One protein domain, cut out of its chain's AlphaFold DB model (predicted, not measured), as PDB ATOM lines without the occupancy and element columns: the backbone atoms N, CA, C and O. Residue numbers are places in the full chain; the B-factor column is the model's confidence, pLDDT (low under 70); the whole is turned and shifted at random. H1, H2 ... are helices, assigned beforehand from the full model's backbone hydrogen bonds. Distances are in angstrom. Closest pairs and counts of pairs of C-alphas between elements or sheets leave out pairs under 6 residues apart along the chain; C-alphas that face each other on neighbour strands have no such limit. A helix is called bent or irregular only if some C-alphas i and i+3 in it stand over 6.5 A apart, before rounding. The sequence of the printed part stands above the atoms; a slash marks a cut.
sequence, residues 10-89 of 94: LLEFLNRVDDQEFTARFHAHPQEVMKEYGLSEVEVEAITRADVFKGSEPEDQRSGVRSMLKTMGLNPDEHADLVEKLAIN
ATOM      1  N   LEU A  10     -27.593  41.880 -49.451       90.12
ATOM      2  CA  LEU A  10     -28.285  42.495 -48.310       90.12
ATOM      3  C   LEU A  10     -29.787  42.647 -48.567       90.12
ATOM      4  O   LEU A  10     -30.613  42.289 -47.734       90.12
ATOM      5  N   LEU A  11     -30.148  43.172 -49.739       90.00
ATOM      6  CA  LEU A  11     -31.551  43.365 -50.096       90.00
ATOM      7  C   LEU A  11     -32.295  42.034 -50.193       90.00
ATOM      8  O   LEU A  11     -33.451  41.963 -49.792       90.00
ATOM      9  N   GLU A  12     -31.650  40.985 -50.703       91.50
ATOM     10  CA  GLU A  12     -32.232  39.642 -50.747       91.50
ATOM     11  C   GLU A  12     -32.490  39.125 -49.328       91.50
ATOM     12  O   GLU A  12     -33.603  38.707 -49.035       91.50
ATOM     13  N   PHE A  13     -31.503  39.249 -48.434       91.81
ATOM     14  CA  PHE A  13     -31.615  38.874 -47.026       91.81
ATOM     15  C   PHE A  13     -32.794  39.579 -46.338       91.81
ATOM     16  O   PHE A  13     -33.686  38.928 -45.798       91.81
ATOM     17  N   LEU A  14     -32.847  40.915 -46.412       90.50
ATOM     18  CA  LEU A  14     -33.886  41.717 -45.757       90.50
ATOM     19  C   LEU A  14     -35.283  41.444 -46.333       90.50
ATOM     20  O   LEU A  14     -36.279  41.502 -45.615       90.50
ATOM     21  N   ASN A  15     -35.373  41.109 -47.622       90.56
ATOM     22  CA  ASN A  15     -36.642  40.762 -48.253       90.56
ATOM     23  C   ASN A  15     -37.198  39.407 -47.812       90.56
ATOM     24  O   ASN A  15     -38.360  39.150 -48.109       90.56
ATOM     25  N   ARG A  16     -36.440  38.556 -47.113       90.38
ATOM     26  CA  ARG A  16     -36.935  37.261 -46.616       90.38
ATOM     27  C   ARG A  16     -37.510  37.322 -45.201       90.38
ATOM     28  O   ARG A  16     -37.808  36.287 -44.620       90.38
ATOM     29  N   VAL A  17     -37.704  38.520 -44.648       86.19
ATOM     30  CA  VAL A  17     -38.235  38.716 -43.288       86.19
ATOM     31  C   VAL A  17     -39.626  38.106 -43.049       86.19
ATOM     32  O   VAL A  17     -39.972  37.782 -41.923       86.19
ATOM     33  N   ASP A  18     -40.421  37.912 -44.101       85.50
ATOM     34  CA  ASP A  18     -41.749  37.285 -44.063       85.50
ATOM     35  C   ASP A  18     -41.736  35.791 -44.435       85.50
ATOM     36  O   ASP A  18     -42.774  35.129 -44.395       85.50
ATOM     37  N   ASP A  19     -40.578  35.245 -44.806       89.88
ATOM     38  CA  ASP A  19     -40.415  33.833 -45.123       89.88
ATOM     39  C   ASP A  19     -40.212  33.047 -43.820       89.88
ATOM     40  O   ASP A  19     -39.193  33.156 -43.131       89.88
ATOM     41  N   GLN A  20     -41.213  32.239 -43.470       87.06
ATOM     42  CA  GLN A  20     -41.220  31.463 -42.233       87.06
ATOM     43  C   GLN A  20     -40.086  30.423 -42.172       87.06
ATOM     44  O   GLN A  20     -39.542  30.164 -41.099       87.06
ATOM     45  N   GLU A  21     -39.719  29.815 -43.303       90.25
ATOM     46  CA  GLU A  21     -38.631  28.833 -43.343       90.25
ATOM     47  C   GLU A  21     -37.283  29.532 -43.166       90.25
ATOM     48  O   GLU A  21     -36.432  29.086 -42.392       90.25
ATOM     49  N   PHE A  22     -37.115  30.671 -43.840       90.56
ATOM     50  CA  PHE A  22     -35.928  31.501 -43.698       90.56
ATOM     51  C   PHE A  22     -35.748  32.000 -42.264       90.56
ATOM     52  O   PHE A  22     -34.676  31.818 -41.694       90.56
ATOM     53  N   THR A  23     -36.788  32.584 -41.668       86.25
ATOM     54  CA  THR A  23     -36.746  33.115 -40.297       86.25
ATOM     55  C   THR A  23     -36.476  32.014 -39.271       86.25
ATOM     56  O   THR A  23     -35.629  32.189 -38.399       86.25
ATOM     57  N   ALA A  24     -37.091  30.836 -39.416       87.44
ATOM     58  CA  ALA A  24     -36.801  29.688 -38.557       87.44
ATOM     59  C   ALA A  24     -35.338  29.224 -38.679       87.44
ATOM     60  O   ALA A  24     -34.684  28.947 -37.670       87.44
ATOM     61  N   ARG A  25     -34.802  29.164 -39.906       89.19
ATOM     62  CA  ARG A  25     -33.393  28.823 -40.146       89.19
ATOM     63  C   ARG A  25     -32.456  29.881 -39.572       89.19
ATOM     64  O   ARG A  25     -31.429  29.527 -38.997       89.19
ATOM     65  N   PHE A  26     -32.811  31.151 -39.719       88.19
ATOM     66  CA  PHE A  26     -32.047  32.268 -39.195       88.19
ATOM     67  C   PHE A  26     -31.961  32.220 -37.671       88.19
ATOM     68  O   PHE A  26     -30.864  32.274 -37.137       88.19
ATOM     69  N   HIS A  27     -33.075  31.978 -36.977       84.75
ATOM     70  CA  HIS A  27     -33.076  31.816 -35.519       84.75
ATOM     71  C   HIS A  27     -32.235  30.624 -35.050       84.75
ATOM     72  O   HIS A  27     -31.588  30.684 -34.006       84.75
ATOM     73  N   ALA A  28     -32.248  29.519 -35.799       88.75
ATOM     74  CA  ALA A  28     -31.463  28.343 -35.448       88.75
ATOM     75  C   ALA A  28     -29.956  28.541 -35.706       88.75
ATOM     76  O   ALA A  28     -29.134  28.043 -34.937       88.75
ATOM     77  N   HIS A  29     -29.595  29.259 -36.776       90.06
ATOM     78  CA  HIS A  29     -28.222  29.369 -37.279       90.06
ATOM     79  C   HIS A  29     -27.893  30.776 -37.831       90.06
ATOM     80  O   HIS A  29     -27.521  30.902 -39.005       90.06
ATOM     81  N   PRO A  30     -27.964  31.850 -37.022       86.75
ATOM     82  CA  PRO A  30     -27.906  33.226 -37.529       86.75
ATOM     83  C   PRO A  30     -26.566  33.532 -38.204       86.75
ATOM     84  O   PRO A  30     -26.524  34.027 -39.327       86.75
ATOM     85  N   GLN A  31     -25.451  33.122 -37.589       87.25
ATOM     86  CA  GLN A  31     -24.109  33.341 -38.143       87.25
ATOM     87  C   GLN A  31     -23.881  32.620 -39.480       87.25
ATOM     88  O   GLN A  31     -23.202  33.150 -40.362       87.25
ATOM     89  N   GLU A  32     -24.431  31.414 -39.646       90.94
ATOM     90  CA  GLU A  32     -24.289  30.650 -40.890       90.94
ATOM     91  C   GLU A  32     -25.065  31.315 -42.024       90.94
ATOM     92  O   GLU A  32     -24.537  31.467 -43.126       90.94
ATOM     93  N   VAL A  33     -26.285  31.776 -41.738       90.62
ATOM     94  CA  VAL A  33     -27.108  32.483 -42.718       90.62
ATOM     95  C   VAL A  33     -26.489  33.841 -43.059       90.62
ATOM     96  O   VAL A  33     -26.295  34.125 -44.235       90.62
ATOM     97  N   MET A  34     -26.074  34.657 -42.084       89.44
ATOM     98  CA  MET A  34     -25.400  35.940 -42.360       89.44
ATOM     99  C   MET A  34     -24.168  35.755 -43.264       89.44
ATOM    100  O   MET A  34     -23.950  36.527 -44.201       89.44
ATOM    101  N   LYS A  35     -23.392  34.686 -43.038       89.00
ATOM    102  CA  LYS A  35     -22.233  34.336 -43.868       89.00
ATOM    103  C   LYS A  35     -22.623  33.882 -45.279       89.00
ATOM    104  O   LYS A  35     -21.926  34.232 -46.227       89.00
ATOM    105  N   GLU A  36     -23.714  33.133 -45.442       91.81
ATOM    106  CA  GLU A  36     -24.235  32.699 -46.753       91.81
ATOM    107  C   GLU A  36     -24.635  33.885 -47.648       91.81
ATOM    108  O   GLU A  36     -24.404  33.870 -48.862       91.81
ATOM    109  N   TYR A  37     -25.185  34.937 -47.038       90.19
ATOM    110  CA  TYR A  37     -25.534  36.184 -47.726       90.19
ATOM    111  C   TYR A  37     -24.344  37.143 -47.854       90.19
ATOM    112  O   TYR A  37     -24.442  38.155 -48.544       90.19
ATOM    113  N   GLY A  38     -23.195  36.808 -47.258       91.38
ATOM    114  CA  GLY A  38     -21.985  37.621 -47.335       91.38
ATOM    115  C   GLY A  38     -22.148  38.986 -46.669       91.38
ATOM    116  O   GLY A  38     -21.582  39.960 -47.164       91.38
ATOM    117  N   LEU A  39     -22.930  39.050 -45.587       90.25
ATOM    118  CA  LEU A  39     -23.127  40.281 -44.832       90.25
ATOM    119  C   LEU A  39     -21.810  40.712 -44.172       90.25
ATOM    120  O   LEU A  39     -21.071  39.902 -43.607       90.25
ATOM    121  N   SER A  40     -21.522  42.001 -44.257       90.06
ATOM    122  CA  SER A  40     -20.433  42.667 -43.555       90.06
ATOM    123  C   SER A  40     -20.740  42.812 -42.066       90.06
ATOM    124  O   SER A  40     -21.893  42.780 -41.639       90.06
ATOM    125  N   GLU A  41     -19.700  43.043 -41.267       87.81
ATOM    126  CA  GLU A  41     -19.845  43.248 -39.821       87.81
ATOM    127  C   GLU A  41     -20.783  44.415 -39.486       87.81
ATOM    128  O   GLU A  41     -21.546  44.326 -38.530       87.81
ATOM    129  N   VAL A  42     -20.787  45.478 -40.301       88.94
ATOM    130  CA  VAL A  42     -21.676  46.630 -40.090       88.94
ATOM    131  C   VAL A  42     -23.134  46.277 -40.367       88.94
ATOM    132  O   VAL A  42     -24.014  46.713 -39.629       88.94
ATOM    133  N   GLU A  43     -23.409  45.474 -41.395       88.69
ATOM    134  CA  GLU A  43     -24.772  45.010 -41.683       88.69
ATOM    135  C   GLU A  43     -25.282  44.092 -40.577       88.69
ATOM    136  O   GLU A  43     -26.395  44.272 -40.092       88.69
ATOM    137  N   VAL A  44     -24.437  43.171 -40.113       87.44
ATOM    138  CA  VAL A  44     -24.751  42.298 -38.979       87.44
ATOM    139  C   VAL A  44     -25.026  43.111 -37.710       87.44
ATOM    140  O   VAL A  44     -26.019  42.871 -37.023       87.44
ATOM    141  N   GLU A  45     -24.192  44.106 -37.403       87.19
ATOM    142  CA  GLU A  45     -24.386  44.990 -36.248       87.19
ATOM    143  C   GLU A  45     -25.670  45.824 -36.372       87.19
ATOM    144  O   GLU A  45     -26.384  46.009 -35.388       87.19
ATOM    145  N   ALA A  46     -25.988  46.324 -37.568       86.38
ATOM    146  CA  ALA A  46     -27.197  47.107 -37.797       86.38
ATOM    147  C   ALA A  46     -28.464  46.259 -37.600       86.38
ATOM    148  O   ALA A  46     -29.392  46.710 -36.931       86.38
ATOM    149  N   ILE A  47     -28.471  45.036 -38.138       84.88
ATOM    150  CA  ILE A  47     -29.566  44.068 -38.006       84.88
ATOM    151  C   ILE A  47     -29.767  43.720 -36.521       84.88
ATOM    152  O   ILE A  47     -30.820  43.989 -35.951       84.88
ATOM    153  N   THR A  48     -28.722  43.259 -35.838       80.00
ATOM    154  CA  THR A  48     -28.810  42.868 -34.414       80.00
ATOM    155  C   THR A  48     -29.162  44.017 -33.457       80.00
ATOM    156  O   THR A  48     -29.590  43.788 -32.331       80.00
ATOM    157  N   ARG A  49     -28.981  45.285 -33.853       77.12
ATOM    158  CA  ARG A  49     -29.363  46.450 -33.031       77.12
ATOM    159  C   ARG A  49     -30.765  46.981 -33.299       77.12
ATOM    160  O   ARG A  49     -31.255  47.783 -32.502       77.12
ATOM    161  N   ALA A  50     -31.407  46.584 -34.394       72.38
ATOM    162  CA  ALA A  50     -32.750  47.056 -34.725       72.38
ATOM    163  C   ALA A  50     -33.811  46.591 -33.702       72.38
ATOM    164  O   ALA A  50     -34.885  47.187 -33.605       72.38
ATOM    165  N   ASP A  51     -33.460  45.623 -32.856       64.94
ATOM    166  CA  ASP A  51     -34.258  45.069 -31.762       64.94
ATOM    167  C   ASP A  51     -34.784  46.090 -30.755       64.94
ATOM    168  O   ASP A  51     -35.829  45.879 -30.136       64.94
ATOM    169  N   VAL A  52     -34.093  47.223 -30.619       64.31
ATOM    170  CA  VAL A  52     -34.437  48.297 -29.678       64.31
ATOM    171  C   VAL A  52     -35.832  48.883 -29.943       64.31
ATOM    172  O   VAL A  52     -36.432  49.461 -29.039       64.31
ATOM    173  N   PHE A  53     -36.377  48.714 -31.151       67.88
ATOM    174  CA  PHE A  53     -37.674  49.275 -31.542       67.88
ATOM    175  C   PHE A  53     -38.847  48.280 -31.446       67.88
ATOM    176  O   PHE A  53     -39.980  48.644 -31.765       67.88
ATOM    177  N   LYS A  54     -38.625  47.032 -30.999       67.44
ATOM    178  CA  LYS A  54     -39.701  46.027 -30.900       67.44
ATOM    179  C   LYS A  54     -40.760  46.436 -29.881       67.44
ATOM    180  O   LYS A  54     -40.452  46.718 -28.728       67.44
ATOM    181  N   GLY A  55     -42.028  46.372 -30.285       68.19
ATOM    182  CA  GLY A  55     -43.157  46.663 -29.398       68.19
ATOM    183  C   GLY A  55     -43.373  48.154 -29.132       68.19
ATOM    184  O   GLY A  55     -44.332  48.498 -28.442       68.19
ATOM    185  N   SER A  56     -42.535  49.023 -29.705       79.88
ATOM    186  CA  SER A  56     -42.778  50.463 -29.784       79.88
ATOM    187  C   SER A  56     -43.909  50.774 -30.762       79.88
ATOM    188  O   SER A  56     -44.375  49.897 -31.499       79.88
ATOM    189  N   GLU A  57     -44.347  52.032 -30.785       84.56
ATOM    190  CA  GLU A  57     -45.369  52.483 -31.726       84.56
ATOM    191  C   GLU A  57     -44.916  52.258 -33.184       84.56
ATOM    192  O   GLU A  57     -43.715  52.293 -33.476       84.56
ATOM    193  N   PRO A  58     -45.846  52.035 -34.133       81.81
ATOM    194  CA  PRO A  58     -45.496  51.768 -35.531       81.81
ATOM    195  C   PRO A  58     -44.574  52.823 -36.167       81.81
ATOM    196  O   PRO A  58     -43.752  52.500 -37.024       81.81
ATOM    197  N   GLU A  59     -44.684  54.087 -35.752       84.25
ATOM    198  CA  GLU A  59     -43.803  55.161 -36.227       84.25
ATOM    199  C   GLU A  59     -42.356  54.995 -35.741       84.25
ATOM    200  O   GLU A  59     -41.422  55.181 -36.525       84.25
ATOM    201  N   ASP A  60     -42.160  54.564 -34.494       84.81
ATOM    202  CA  ASP A  60     -40.836  54.292 -33.932       84.81
ATOM    203  C   ASP A  60     -40.186  53.078 -34.597       84.81
ATOM    204  O   ASP A  60     -38.995  53.110 -34.906       84.81
ATOM    205  N   GLN A  61     -40.971  52.038 -34.894       84.19
ATOM    206  CA  GLN A  61     -40.498  50.861 -35.631       84.19
ATOM    207  C   GLN A  61     -39.994  51.244 -37.024       84.19
ATOM    208  O   GLN A  61     -38.867  50.914 -37.399       84.19
ATOM    209  N   ARG A  62     -40.784  52.023 -37.776       88.12
ATOM    210  CA  ARG A  62     -40.368  52.550 -39.085       88.12
ATOM    211  C   ARG A  62     -39.125  53.424 -38.971       88.12
ATOM    212  O   ARG A  62     -38.223  53.306 -39.796       88.12
ATOM    213  N   SER A  63     -39.055  54.294 -37.966       87.94
ATOM    214  CA  SER A  63     -37.890  55.151 -37.724       87.94
ATOM    215  C   SER A  63     -36.624  54.324 -37.464       87.94
ATOM    216  O   SER A  63     -35.580  54.574 -38.078       87.94
ATOM    217  N   GLY A  64     -36.737  53.276 -36.643       87.38
ATOM    218  CA  GLY A  64     -35.670  52.319 -36.366       87.38
ATOM    219  C   GLY A  64     -35.171  51.608 -37.618       87.38
ATOM    220  O   GLY A  64     -33.979  51.655 -37.926       87.38
ATOM    221  N   VAL A  65     -36.089  51.047 -38.408       89.31
ATOM    222  CA  VAL A  65     -35.767  50.392 -39.685       89.31
ATOM    223  C   VAL A  65     -35.110  51.370 -40.664       89.31
ATOM    224  O   VAL A  65     -34.107  51.040 -41.296       89.31
ATOM    225  N   ARG A  66     -35.608  52.609 -40.771       91.19
ATOM    226  CA  ARG A  66     -35.001  53.644 -41.629       91.19
ATOM    227  C   ARG A  66     -33.569  53.970 -41.198       91.19
ATOM    228  O   ARG A  66     -32.717  54.191 -42.056       91.19
ATOM    229  N   SER A  67     -33.295  53.999 -39.895       89.06
ATOM    230  CA  SER A  67     -31.945  54.192 -39.349       89.06
ATOM    231  C   SER A  67     -31.025  52.998 -39.645       89.06
ATOM    232  O   SER A  67     -29.877  53.179 -40.063       89.06
ATOM    233  N   MET A  68     -31.553  51.777 -39.514       89.25
ATOM    234  CA  MET A  68     -30.851  50.534 -39.844       89.25
ATOM    235  C   MET A  68     -30.418  50.516 -41.317       89.25
ATOM    236  O   MET A  68     -29.236  50.349 -41.608       89.25
ATOM    237  N   LEU A  69     -31.342  50.775 -42.250       90.44
ATOM    238  CA  LEU A  69     -31.044  50.808 -43.689       90.44
ATOM    239  C   LEU A  69     -29.962  51.842 -44.028       90.44
ATOM    240  O   LEU A  69     -29.020  51.524 -44.755       90.44
ATOM    241  N   LYS A  70     -30.035  53.045 -43.443       90.38
ATOM    242  CA  LYS A  70     -29.017  54.091 -43.640       90.38
ATOM    243  C   LYS A  70     -27.633  53.662 -43.161       90.38
ATOM    244  O   LYS A  70     -26.650  53.954 -43.837       90.38
ATOM    245  N   THR A  71     -27.557  52.972 -42.022       88.94
ATOM    246  CA  THR A  71     -26.295  52.432 -41.484       88.94
ATOM    247  C   THR A  71     -25.652  51.448 -42.462       88.94
ATOM    248  O   THR A  71     -24.440  51.455 -42.630       88.94
ATOM    249  N   MET A  72     -26.469  50.674 -43.175       88.25
ATOM    250  CA  MET A  72     -26.022  49.705 -44.179       88.25
ATOM    251  C   MET A  72     -25.805  50.312 -45.575       88.25
ATOM    252  O   MET A  72     -25.555  49.587 -46.534       88.25
ATOM    253  N   GLY A  73     -25.920  51.637 -45.720       89.38
ATOM    254  CA  GLY A  73     -25.744  52.319 -47.004       89.38
ATOM    255  C   GLY A  73     -26.936  52.207 -47.960       89.38
ATOM    256  O   GLY A  73     -26.801  52.548 -49.134       89.38
ATOM    257  N   LEU A  74     -28.100  51.763 -47.479       90.00
ATOM    258  CA  LEU A  74     -29.346  51.739 -48.242       90.00
ATOM    259  C   LEU A  74     -30.136  53.033 -48.035       90.00
ATOM    260  O   LEU A  74     -30.244  53.553 -46.920       90.00
ATOM    261  N   ASN A  75     -30.732  53.543 -49.112       90.38
ATOM    262  CA  ASN A  75     -31.616  54.696 -49.038       90.38
ATOM    263  C   ASN A  75     -33.044  54.241 -48.676       90.38
ATOM    264  O   ASN A  75     -33.714  53.632 -49.509       90.38
ATOM    265  N   PRO A  76     -33.555  54.540 -47.468       90.12
ATOM    266  CA  PRO A  76     -34.886  54.095 -47.069       90.12
ATOM    267  C   PRO A  76     -36.011  54.682 -47.928       90.12
ATOM    268  O   PRO A  76     -37.075  54.079 -48.004       90.12
ATOM    269  N   ASP A  77     -35.796  55.832 -48.572       90.75
ATOM    270  CA  ASP A  77     -36.817  56.455 -49.421       90.75
ATOM    271  C   ASP A  77     -36.943  55.750 -50.782       90.75
ATOM    272  O   ASP A  77     -38.029  55.707 -51.353       90.75
ATOM    273  N   GLU A  78     -35.868  55.123 -51.269       92.12
ATOM    274  CA  GLU A  78     -35.895  54.252 -52.459       92.12
ATOM    275  C   GLU A  78     -36.433  52.846 -52.139       92.12
ATOM    276  O   GLU A  78     -36.787  52.087 -53.039       92.12
ATOM    277  N   HIS A  79     -36.528  52.509 -50.850       90.50
ATOM    278  CA  HIS A  79     -36.926  51.197 -50.347       90.50
ATOM    279  C   HIS A  79     -38.111  51.289 -49.369       90.50
ATOM    280  O   HIS A  79     -38.158  50.557 -48.382       90.50
ATOM    281  N   ALA A  80     -39.078  52.173 -49.632       89.88
ATOM    282  CA  ALA A  80     -40.222  52.396 -48.742       89.88
ATOM    283  C   ALA A  80     -41.024  51.108 -48.452       89.88
ATOM    284  O   ALA A  80     -41.361  50.846 -47.300       89.88
ATOM    285  N   ASP A  81     -41.242  50.257 -49.460       90.56
ATOM    286  CA  ASP A  81     -41.937  48.971 -49.284       90.56
ATOM    287  C   ASP A  81     -41.163  48.014 -48.365       90.56
ATOM    288  O   ASP A  81     -41.752  47.305 -47.551       90.56
ATOM    289  N   LEU A  82     -39.829  48.022 -48.454       90.19
ATOM    290  CA  LEU A  82     -38.969  47.236 -47.573       90.19
ATOM    291  C   LEU A  82     -39.027  47.768 -46.138       90.19
ATOM    292  O   LEU A  82     -39.035  46.976 -45.200       90.19
ATOM    293  N   VAL A  83     -39.099  49.092 -45.959       91.00
ATOM    294  CA  VAL A  83     -39.260  49.710 -44.635       91.00
ATOM    295  C   VAL A  83     -40.554  49.245 -43.977       91.00
ATOM    296  O   VAL A  83     -40.513  48.814 -42.828       91.00
ATOM    297  N   GLU A  84     -41.680  49.288 -44.692       89.94
ATOM    298  CA  GLU A  84     -42.963  48.807 -44.167       89.94
ATOM    299  C   GLU A  84     -42.919  47.305 -43.872       89.94
ATOM    300  O   GLU A  84     -43.341  46.861 -42.804       89.94
ATOM    301  N   LYS A  85     -42.352  46.517 -44.792       89.44
ATOM    302  CA  LYS A  85     -42.230  45.068 -44.638       89.44
ATOM    303  C   LYS A  85     -41.424  44.691 -43.398       89.44
ATOM    304  O   LYS A  85     -41.866  43.835 -42.633       89.44
ATOM    305  N   LEU A  86     -40.268  45.319 -43.202       88.81
ATOM    306  CA  LEU A  86     -39.437  45.115 -42.021       88.81
ATOM    307  C   LEU A  86     -40.167  45.631 -40.777       88.81
ATOM    308  O   LEU A  86     -40.302  44.886 -39.824       88.81
ATOM    309  N   ALA A  87     -40.754  46.828 -40.783       87.25
ATOM    310  CA  ALA A  87     -41.476  47.328 -39.608       87.25
ATOM    311  C   ALA A  87     -42.581  46.363 -39.124       87.25
ATOM    312  O   ALA A  87     -42.786  46.228 -37.925       87.25
ATOM    313  N   ILE A  88     -43.252  45.652 -40.038       84.38
ATOM    314  CA  ILE A  88     -44.313  44.691 -39.699       84.38
ATOM    315  C   ILE A  88     -43.766  43.318 -39.280       84.38
ATOM    316  O   ILE A  88     -44.305  42.705 -38.361       84.38
ATOM    317  N   ASN A  89     -42.749  42.805 -39.981       80.69
ATOM    318  CA  ASN A  89     -42.337  41.397 -39.884       80.69
ATOM    319  C   ASN A  89     -40.999  41.182 -39.173       80.69
ATOM    320  O   ASN A  89     -40.631  40.040 -38.917       80.69
TER     321      ASN A  89
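Overview. This is residues 10 to 89 of the 94 residues of an uncharacterized protein of Polyangium sp. SDU3-1 (UniProt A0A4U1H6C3). Two long helices, H4 and H5, lie side by side as a hairpin; H6 packs steeply across H5, and short H1 packs on H6. H2 and H3 make an angled pair on the other side of the domain from H5 and H6. The printed part has 80 residues with six named helices, H1 to H6 in chain order, and no named strand: the class is all helix. It is compact, with a radius of gyration of the C-alphas of 12.0 A, and rounded, spanning 31 by 24 by 21 A.

Along the chain. H5, the longest helix by residues with 14, holds residues 58 to 71 and measures 20.1 A from first to last C-alpha. H4, residues 41 to 53, measures 20.6 A; it is neither bent nor irregular, but only just: C-alphas 48 and 51 are 6.4 A apart. H6 is residues 80 to 89, 14.3 A, ending at C-alpha 89 (-42.337, 41.397, -39.884). H1 is residues 10 to 15, beginning at C-alpha 10 (-28.285, 42.495, -48.310). H2 is residues 20 to 28, 12.3 A, and H3 is residues 30 to 36.

Arrangement. H5 and H4 touch as a helical hairpin, opposite ways at a shallow tilt of 12 degrees; their closest C-alphas, of Gln 61 and Phe 53, are 5.2 A apart. H6 touches H5 at a steep tilt of 62 degrees, with the C-alphas of Ala 87 and Arg 62 closest at 5.4 A. H1 touches H6 at a steep tilt of 61 degrees, closest at the C-alphas of Asn 15 and Leu 82, 6.9 A. H3 is close to but not clearly touching H4, with C-alphas 34 and 44 closest at 7.2 A, and likewise H2, with C-alphas 33 and 26 closest at 6.1 A. H1 and H2 are apart. Helix packing is mostly crossed, but only just: of 3 touching pairs, 1 is at a shallow tilt. Every O i to N i+4 pair is within hydrogen-bond range in H1, H2, H3, H5 and H6, and 6 of 9 in H4.

Size, cuts and confidence. The two farthest C-alphas, of Glu 36 and Glu 57, are 32.6 A apart. The printed part has no cut and no long link. The model's pLDDT is under 70 at residues 51 to 55, of which 51 to 53 belong to H4.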